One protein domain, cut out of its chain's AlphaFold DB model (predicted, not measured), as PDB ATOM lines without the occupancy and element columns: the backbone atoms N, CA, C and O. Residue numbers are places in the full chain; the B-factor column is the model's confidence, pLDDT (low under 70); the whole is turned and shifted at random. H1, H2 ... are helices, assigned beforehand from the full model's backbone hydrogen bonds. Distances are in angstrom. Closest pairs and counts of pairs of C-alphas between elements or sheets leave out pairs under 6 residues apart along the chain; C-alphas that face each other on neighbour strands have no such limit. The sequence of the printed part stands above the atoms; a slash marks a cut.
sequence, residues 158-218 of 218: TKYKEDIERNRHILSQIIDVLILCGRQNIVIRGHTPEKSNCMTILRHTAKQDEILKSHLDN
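AT A GLANCE: This is residues 158 to 218 of the 218 residues of the protein "DUF4371 domain-containing protein" of Mytilus coruscus (UniProt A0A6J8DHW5). One long helix, H1, makes the longest axis, and two short helices, H2 and H3, pack on one side of it, both crossing it. Residues 158 to 165 of H1 stick out, and the loop 184 to 196 folds back to H2. The 61 printed residues, class all helix with no named strand, are only just loose, close to compact, with radius of gyration of the C-alphas 12.7 A and spans of 40 by 23 by 18 A.

HOW THE PARTS SIT: H1, residues 158 to 183, touches H2, residues 197 to 205, with residues 173 to 181 alone, at a steep tilt of 53 degrees, opposite ways; the closest C-alphas, of Val 177 and Leu 202, are 6.3 A apart. H1 touches H3, residues 210 to 216, with residues 166 to 173 alone, about perpendicular at 78 degrees; the closest C-alphas, of Ile 170 and Leu 212, are 5.7 A apart. H2 and H3 are close but not clearly touching; their closest C-alphas, of Arg 203 and Lys 213, are 7.6 A apart. In H1, H2 and H3 every O i to N i+4 pair is within hydrogen-bond range.

IN THESE COORDINATES: H1 runs 37.2 A from C-alpha 158 at (199.919, 157.464, 125.802). H2 measures 12.5 A, and H3 9.9 A to C-alpha 216 at (187.024, 177.223, 124.263).

THE WHOLE: The C-alphas farthest apart, of Thr 158 and His 191, are 41.6 A apart. The link from H1 to H2 is long, that from H2 to H3 tight. The printed part has no cut, and no printed residue is under 70 in pLDDT.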
ATOM      1  N   THR A 158     201.083 157.244 124.934       81.44
ATOM      2  CA  THR A 158     199.919 157.464 125.802       81.44
ATOM      3  C   THR A 158     199.321 158.845 125.569       81.44
ATOM      4  O   THR A 158     198.113 158.951 125.389       81.44
ATOM      5  N   LYS A 159     200.165 159.870 125.418       83.19
ATOM      6  CA  LYS A 159     199.735 161.238 125.105       83.19
ATOM      7  C   LYS A 159     198.896 161.307 123.825       83.19
ATOM      8  O   LYS A 159     197.862 161.956 123.796       83.19
ATOM      9  N   TYR A 160     199.293 160.579 122.779       82.56
ATOM     10  CA  TYR A 160     198.527 160.539 121.530       82.56
ATOM     11  C   TYR A 160     197.115 159.962 121.724       82.56
ATOM     12  O   TYR A 160     196.165 160.426 121.095       82.56
ATOM     13  N   LYS A 161     196.954 158.967 122.609       84.44
ATOM     14  CA  LYS A 161     195.628 158.439 122.967       84.44
ATOM     15  C   LYS A 161     194.803 159.466 123.730       84.44
ATOM     16  O   LYS A 161     193.642 159.650 123.389       84.44
ATOM     17  N   GLU A 162     195.405 160.115 124.721       87.88
ATOM     18  CA  GLU A 162     194.750 161.145 125.536       87.88
ATOM     19  C   GLU A 162     194.267 162.308 124.660       87.88
ATOM     20  O   GLU A 162     193.122 162.737 124.782       87.88
ATOM     21  N   ASP A 163     195.086 162.746 123.700       88.88
ATOM     22  CA  ASP A 163     194.718 163.788 122.738       88.88
ATOM     23  C   ASP A 163     193.558 163.338 121.826       88.88
ATOM     24  O   ASP A 163     192.623 164.104 121.581       88.88
ATOM     25  N   ILE A 164     193.570 162.089 121.338       89.19
ATOM     26  CA  ILE A 164     192.452 161.538 120.552       89.19
ATOM     27  C   ILE A 164     191.169 161.501 121.380       89.19
ATOM     28  O   ILE A 164     190.109 161.874 120.876       89.19
ATOM     29  N   GLU A 165     191.246 161.016 122.615       91.12
ATOM     30  CA  GLU A 165     190.094 160.878 123.500       91.12
ATOM     31  C   GLU A 165     189.512 162.248 123.851       91.12
ATOM     32  O   GLU A 165     188.308 162.461 123.691       91.12
ATOM     33  N   ARG A 166     190.375 163.222 124.164       93.06
ATOM     34  CA  ARG A 166     190.005 164.627 124.352       93.06
ATOM     35  C   ARG A 166     189.299 165.202 123.122       93.06
ATOM     36  O   ARG A 166     188.224 165.784 123.248       93.06
ATOM     37  N   ASN A 167     189.870 165.022 121.932       93.50
ATOM     38  CA  ASN A 167     189.299 165.550 120.690       93.50
ATOM     39  C   ASN A 167     187.950 164.902 120.356       93.50
ATOM     40  O   ASN A 167     187.021 165.590 119.932       93.50
ATOM     41  N   ARG A 168     187.815 163.588 120.567       94.94
ATOM     42  CA  ARG A 168     186.547 162.868 120.376       94.94
ATOM     43  C   ARG A 168     185.474 163.356 121.335       94.94
ATOM     44  O   ARG A 168     184.342 163.551 120.905       94.94
ATOM     45  N   HIS A 169     185.832 163.580 122.596       94.75
ATOM     46  CA  HIS A 169     184.922 164.113 123.604       94.75
ATOM     47  C   HIS A 169     184.412 165.508 123.220       94.75
ATOM     48  O   HIS A 169     183.203 165.717 123.145       94.75
ATOM     49  N   ILE A 170     185.313 166.425 122.847       94.06
ATOM     50  CA  ILE A 170     184.954 167.777 122.376       94.06
ATOM     51  C   ILE A 170     184.025 167.712 121.154       94.06
ATOM     52  O   ILE A 170     182.994 168.386 121.120       94.06
ATOM     53  N   LEU A 171     184.356 166.882 120.159       95.31
ATOM     54  CA  LEU A 171     183.522 166.713 118.965       95.31
ATOM     55  C   LEU A 171     182.145 166.133 119.300       95.31
ATOM     56  O   LEU A 171     181.154 166.589 118.733       95.31
ATOM     57  N   SER A 172     182.068 165.176 120.231       95.38
ATOM     58  CA  SER A 172     180.793 164.624 120.699       95.38
ATOM     59  C   SER A 172     179.908 165.720 121.291       95.38
ATOM     60  O   SER A 172     178.763 165.854 120.874       95.38
ATOM     61  N   GLN A 173     180.455 166.568 122.170       94.31
ATOM     62  CA  GLN A 173     179.705 167.679 122.769       94.31
ATOM     63  C   GLN A 173     179.197 168.676 121.717       94.31
ATOM     64  O   GLN A 173     178.052 169.123 121.775       94.31
ATOM     65  N   ILE A 174     180.022 169.010 120.718       93.75
ATOM     66  CA  ILE A 174     179.610 169.895 119.618       93.75
ATOM     67  C   ILE A 174     178.472 169.257 118.811       93.75
ATOM     68  O   ILE A 174     177.497 169.934 118.478       93.75
ATOM     69  N   ILE A 175     178.571 167.961 118.507       95.31
ATOM     70  CA  ILE A 175     177.529 167.220 117.787       95.31
ATOM     71  C   ILE A 175     176.232 167.181 118.600       95.31
ATOM     72  O   ILE A 175     175.170 167.429 118.035       95.31
ATOM     73  N   ASP A 176     176.299 166.955 119.911       93.75
ATOM     74  CA  ASP A 176     175.121 166.951 120.784       93.75
ATOM     75  C   ASP A 176     174.418 168.316 120.791       93.75
ATOM     76  O   ASP A 176     173.189 168.391 120.684       93.75
ATOM     77  N   VAL A 177     175.185 169.412 120.809       93.31
ATOM     78  CA  VAL A 177     174.648 170.776 120.668       93.31
ATOM     79  C   VAL A 177     174.019 170.992 119.290       93.31
ATOM     80  O   VAL A 177     172.949 171.599 119.198       93.31
ATOM     81  N   LEU A 178     174.618 170.472 118.215       92.50
ATOM     82  CA  LEU A 178     174.038 170.550 116.869       92.50
ATOM     83  C   LEU A 178     172.733 169.748 116.764       92.50
ATOM     84  O   LEU A 178     171.759 170.243 116.192       92.50
ATOM     85  N   ILE A 179     172.683 168.551 117.351       94.19
ATOM     86  CA  ILE A 179     171.473 167.723 117.422       94.19
ATOM     87  C   ILE A 179     170.389 168.449 118.220       94.19
ATOM     88  O   ILE A 179     169.237 168.477 117.786       94.19
ATOM     89  N   LEU A 180     170.733 169.071 119.351       94.06
ATOM     90  CA  LEU A 180     169.798 169.871 120.143       94.06
ATOM     91  C   LEU A 180     169.225 171.029 119.318       94.06
ATOM     92  O   LEU A 180     168.003 171.196 119.274       94.06
ATOM     93  N   CYS A 181     170.088 171.773 118.618       91.50
ATOM     94  CA  CYS A 181     169.669 172.856 117.728       91.50
ATOM     95  C   CYS A 181     168.702 172.345 116.652       91.50
ATOM     96  O   CYS A 181     167.645 172.937 116.449       91.50
ATOM     97  N   GLY A 182     169.019 171.217 116.009       92.12
ATOM     98  CA  GLY A 182     168.164 170.607 114.991       92.12
ATOM     99  C   GLY A 182     166.811 170.145 115.542       92.12
ATOM    100  O   GLY A 182     165.773 170.454 114.967       92.12
ATOM    101  N   ARG A 183     166.800 169.463 116.694       94.25
ATOM    102  CA  ARG A 183     165.569 168.958 117.334       94.25
ATOM    103  C   ARG A 183     164.636 170.073 117.793       94.25
ATOM    104  O   ARG A 183     163.422 169.893 117.768       94.25
ATOM    105  N   GLN A 184     165.194 171.197 118.232       93.12
ATOM    106  CA  GLN A 184     164.432 172.355 118.698       93.12
ATOM    107  C   GLN A 184     164.144 173.367 117.578       93.12
ATOM    108  O   GLN A 184     163.554 174.410 117.849       93.12
ATOM    109  N   ASN A 185     164.539 173.076 116.329       91.06
ATOM    110  CA  ASN A 185     164.473 174.000 115.190       91.06
ATOM    111  C   ASN A 185     165.132 175.366 115.477       91.06
ATOM    112  O   ASN A 185     164.686 176.408 114.996       91.06
ATOM    113  N   ILE A 186     166.213 175.369 116.260       91.19
ATOM    114  CA  ILE A 186     167.012 176.561 116.535       91.19
ATOM    115  C   ILE A 186     167.987 176.765 115.381       91.19
ATOM    116  O   ILE A 186     168.779 175.888 115.032       91.19
ATOM    117  N   VAL A 187     167.965 177.963 114.803       90.38
ATOM    118  CA  VAL A 187     168.896 178.339 113.739       90.38
ATOM    119  C   VAL A 187     170.322 178.351 114.294       90.38
ATOM    120  O   VAL A 187     170.616 179.057 115.257       90.38
ATOM    121  N   ILE A 188     171.217 177.593 113.653       88.81
ATOM    122  CA  ILE A 188     172.622 177.423 114.067       88.81
ATOM    123  C   ILE A 188     173.413 178.732 113.956       88.81
ATOM    124  O   ILE A 188     174.417 178.891 114.641       88.81
ATOM    125  N   ARG A 189     172.985 179.658 113.090       84.88
ATOM    126  CA  ARG A 189     173.627 180.956 112.851       84.88
ATOM    127  C   ARG A 189     173.086 182.021 113.804       84.88
ATOM    128  O   ARG A 189     171.886 182.074 114.050       84.88
ATOM    129  N   GLY A 190     173.958 182.914 114.259       81.19
ATOM    130  CA  GLY A 190     173.564 184.194 114.850       81.19
ATOM    131  C   GLY A 190     174.037 185.374 114.012       81.19
ATOM    132  O   GLY A 190     174.667 185.207 112.970       81.19
ATOM    133  N   HIS A 191     173.740 186.577 114.497       82.25
ATOM    134  CA  HIS A 191     174.116 187.827 113.835       82.25
ATOM    135  C   HIS A 191     175.638 188.054 113.797       82.25
ATOM    136  O   HIS A 191     176.162 188.656 112.869       82.25
ATOM    137  N   THR A 192     176.354 187.536 114.795       83.75
ATOM    138  CA  THR A 192     177.821 187.499 114.845       83.75
ATOM    139  C   THR A 192     178.263 186.076 115.178       83.75
ATOM    140  O   THR A 192     177.495 185.348 115.820       83.75
ATOM    141  N   PRO A 193     179.478 185.658 114.781       75.38
ATOM    142  CA  PRO A 193     179.988 184.327 115.113       75.38
ATOM    143  C   PRO A 193     180.020 184.090 116.632       75.38
ATOM    144  O   PRO A 193     179.630 183.025 117.104       75.38
ATOM    145  N   GLU A 194     180.375 185.113 117.414       79.00
ATOM    146  CA  GLU A 194     180.468 185.028 118.877       79.00
ATOM    147  C   GLU A 194     179.118 184.962 119.596       79.00
ATOM    148  O   GLU A 194     179.034 184.390 120.685       79.00
ATOM    149  N   LYS A 195     178.069 185.551 119.007       80.81
ATOM    150  CA  LYS A 195     176.692 185.542 119.537       80.81
ATOM    151  C   LYS A 195     175.798 184.581 118.762       80.81
ATOM    152  O   LYS A 195     174.593 184.795 118.639       80.81
ATOM    153  N   SER A 196     176.392 183.540 118.193       87.06
ATOM    154  CA  SER A 196     175.630 182.484 117.554       87.06
ATOM    155  C   SER A 196     174.819 181.692 118.581       87.06
ATOM    156  O   SER A 196     175.294 181.453 119.694       87.06
ATOM    157  N   ASN A 197     173.611 181.255 118.216       87.44
ATOM    158  CA  ASN A 197     172.780 180.417 119.087       87.44
ATOM    159  C   ASN A 197     173.521 179.124 119.455       87.44
ATOM    160  O   ASN A 197     173.584 178.755 120.625       87.44
ATOM    161  N   CYS A 198     174.177 178.503 118.467       89.00
ATOM    162  CA  CYS A 198     175.000 177.313 118.670       89.00
ATOM    163  C   CYS A 198     176.157 177.583 119.646       89.00
ATOM    164  O   CYS A 198     176.360 176.827 120.590       89.00
ATOM    165  N   MET A 199     176.853 178.716 119.497       90.25
ATOM    166  CA  MET A 199     177.970 179.083 120.377       90.25
ATOM    167  C   MET A 199     177.509 179.395 121.807       90.25
ATOM    168  O   MET A 199     178.194 179.079 122.776       90.25
ATOM    169  N   THR A 200     176.325 179.989 121.956       89.88
ATOM    170  CA  THR A 200     175.731 180.302 123.263       89.88
ATOM    171  C   THR A 200     175.376 179.028 124.024       89.88
ATOM    172  O   THR A 200     175.693 178.909 125.208       89.88
ATOM    173  N   ILE A 201     174.769 178.059 123.337       91.25
ATOM    174  CA  ILE A 201     174.441 176.750 123.907       91.25
ATOM    175  C   ILE A 201     175.726 175.976 124.221       91.25
ATOM    176  O   ILE A 201     175.856 175.446 125.318       91.25
ATOM    177  N   LEU A 202     176.718 175.991 123.326       92.19
ATOM    178  CA  LEU A 202     178.001 175.321 123.552       92.19
ATOM    179  C   LEU A 202     178.737 175.873 124.784       92.19
ATOM    180  O   LEU A 202     179.213 175.102 125.614       92.19
ATOM    181  N   ARG A 203     178.760 177.200 124.965       91.50
ATOM    182  CA  ARG A 203     179.298 177.842 126.180       91.50
ATOM    183  C   ARG A 203     178.498 177.496 127.435       91.50
ATOM    184  O   ARG A 203     179.059 177.487 128.526       91.50
ATOM    185  N   HIS A 204     177.195 177.244 127.307       91.19
ATOM    186  CA  HIS A 204     176.380 176.778 128.425       91.19
ATOM    187  C   HIS A 204     176.764 175.347 128.823       91.19
ATOM    188  O   HIS A 204     177.011 175.107 130.003       91.19
ATOM    189  N   THR A 205     176.906 174.441 127.854       90.56
ATOM    190  CA  THR A 205     177.378 173.064 128.073       90.56
ATOM    191  C   THR A 205     178.791 173.037 128.663       90.56
ATOM    192  O   THR A 205     179.056 172.296 129.604       90.56
ATOM    193  N   ALA A 206     179.677 173.932 128.215       93.00
ATOM    194  CA  ALA A 206     181.034 174.067 128.748       93.00
ATOM    195  C   ALA A 206     181.092 174.462 130.238       93.00
ATOM    196  O   ALA A 206     182.128 174.303 130.873       93.00
ATOM    197  N   LYS A 207     180.000 174.948 130.849       91.25
ATOM    198  CA  LYS A 207     179.963 175.166 132.309       91.25
ATOM    199  C   LYS A 207     179.970 173.857 133.098       91.25
ATOM    200  O   LYS A 207     180.349 173.871 134.263       91.25
ATOM    201  N   GLN A 208     179.508 172.771 132.485       90.12
ATOM    202  CA  GLN A 208     179.422 171.446 133.098       90.12
ATOM    203  C   GLN A 208     180.626 170.562 132.744       90.12
ATOM    204  O   GLN A 208     180.862 169.571 133.424       90.12
ATOM    205  N   ASP A 209     181.388 170.927 131.711       92.00
ATOM    206  CA  ASP A 209     182.503 170.146 131.182       92.00
ATOM    207  C   ASP A 209     183.803 170.966 131.149       92.00
ATOM    208  O   ASP A 209     183.972 171.887 130.345       92.00
ATOM    209  N   GLU A 210     184.746 170.597 132.016       91.38
ATOM    210  CA  GLU A 210     186.049 171.253 132.146       91.38
ATOM    211  C   GLU A 210     186.924 171.092 130.893       91.38
ATOM    212  O   GLU A 210     187.680 172.006 130.543       91.38
ATOM    213  N   ILE A 211     186.810 169.960 130.190       91.81
ATOM    214  CA  ILE A 211     187.616 169.664 128.999       91.81
ATOM    215  C   ILE A 211     187.191 170.582 127.856       91.81
ATOM    216  O   ILE A 211     188.037 171.199 127.200       91.81
ATOM    217  N   LEU A 212     185.878 170.698 127.646       92.06
ATOM    218  CA  LEU A 212     185.310 171.592 126.643       92.06
ATOM    219  C   LEU A 212     185.602 173.056 126.982       92.06
ATOM    220  O   LEU A 212     185.991 173.818 126.098       92.06
ATOM    221  N   LYS A 213     185.486 173.444 128.256       92.38
ATOM    222  CA  LYS A 213     185.829 174.797 128.710       92.38
ATOM    223  C   LYS A 213     187.278 175.156 128.384       92.38
ATOM    224  O   LYS A 213     187.527 176.167 127.738       92.38
ATOM    225  N   SER A 214     188.218 174.278 128.733       92.31
ATOM    226  CA  SER A 214     189.637 174.459 128.418       92.31
ATOM    227  C   SER A 214     189.914 174.553 126.910       92.31
ATOM    228  O   SER A 214     190.900 175.170 126.520       92.31
ATOM    229  N   HIS A 215     189.091 173.933 126.059       91.44
ATOM    230  CA  HIS A 215     189.219 174.065 124.607       91.44
ATOM    231  C   HIS A 215     188.682 175.401 124.075       91.44
ATOM    232  O   HIS A 215     189.241 175.917 123.117       91.44
ATOM    233  N   LEU A 216     187.623 175.949 124.678       88.31
ATOM    234  CA  LEU A 216     187.024 177.223 124.263       88.31
ATOM    235  C   LEU A 216     187.796 178.457 124.754       88.31
ATOM    236  O   LEU A 216     187.644 179.523 124.164       88.31
ATOM    237  N   ASP A 217     188.569 178.316 125.834       87.25
ATOM    238  CA  ASP A 217     189.377 179.392 126.424       87.25
ATOM    239  C   ASP A 217     190.772 179.543 125.762       87.25
ATOM    240  O   ASP A 217     191.465 180.524 126.034       87.25
ATOM    241  N   ASN A 218     191.180 178.583 124.916       75.00
ATOM    242  CA  ASN A 218     192.430 178.586 124.133       75.00
ATOM    243  C   ASN A 218     192.241 179.250 122.764       75.00
ATOM    244  O   ASN A 218     193.184 179.947 122.326       75.00
TER     245      ASN A 218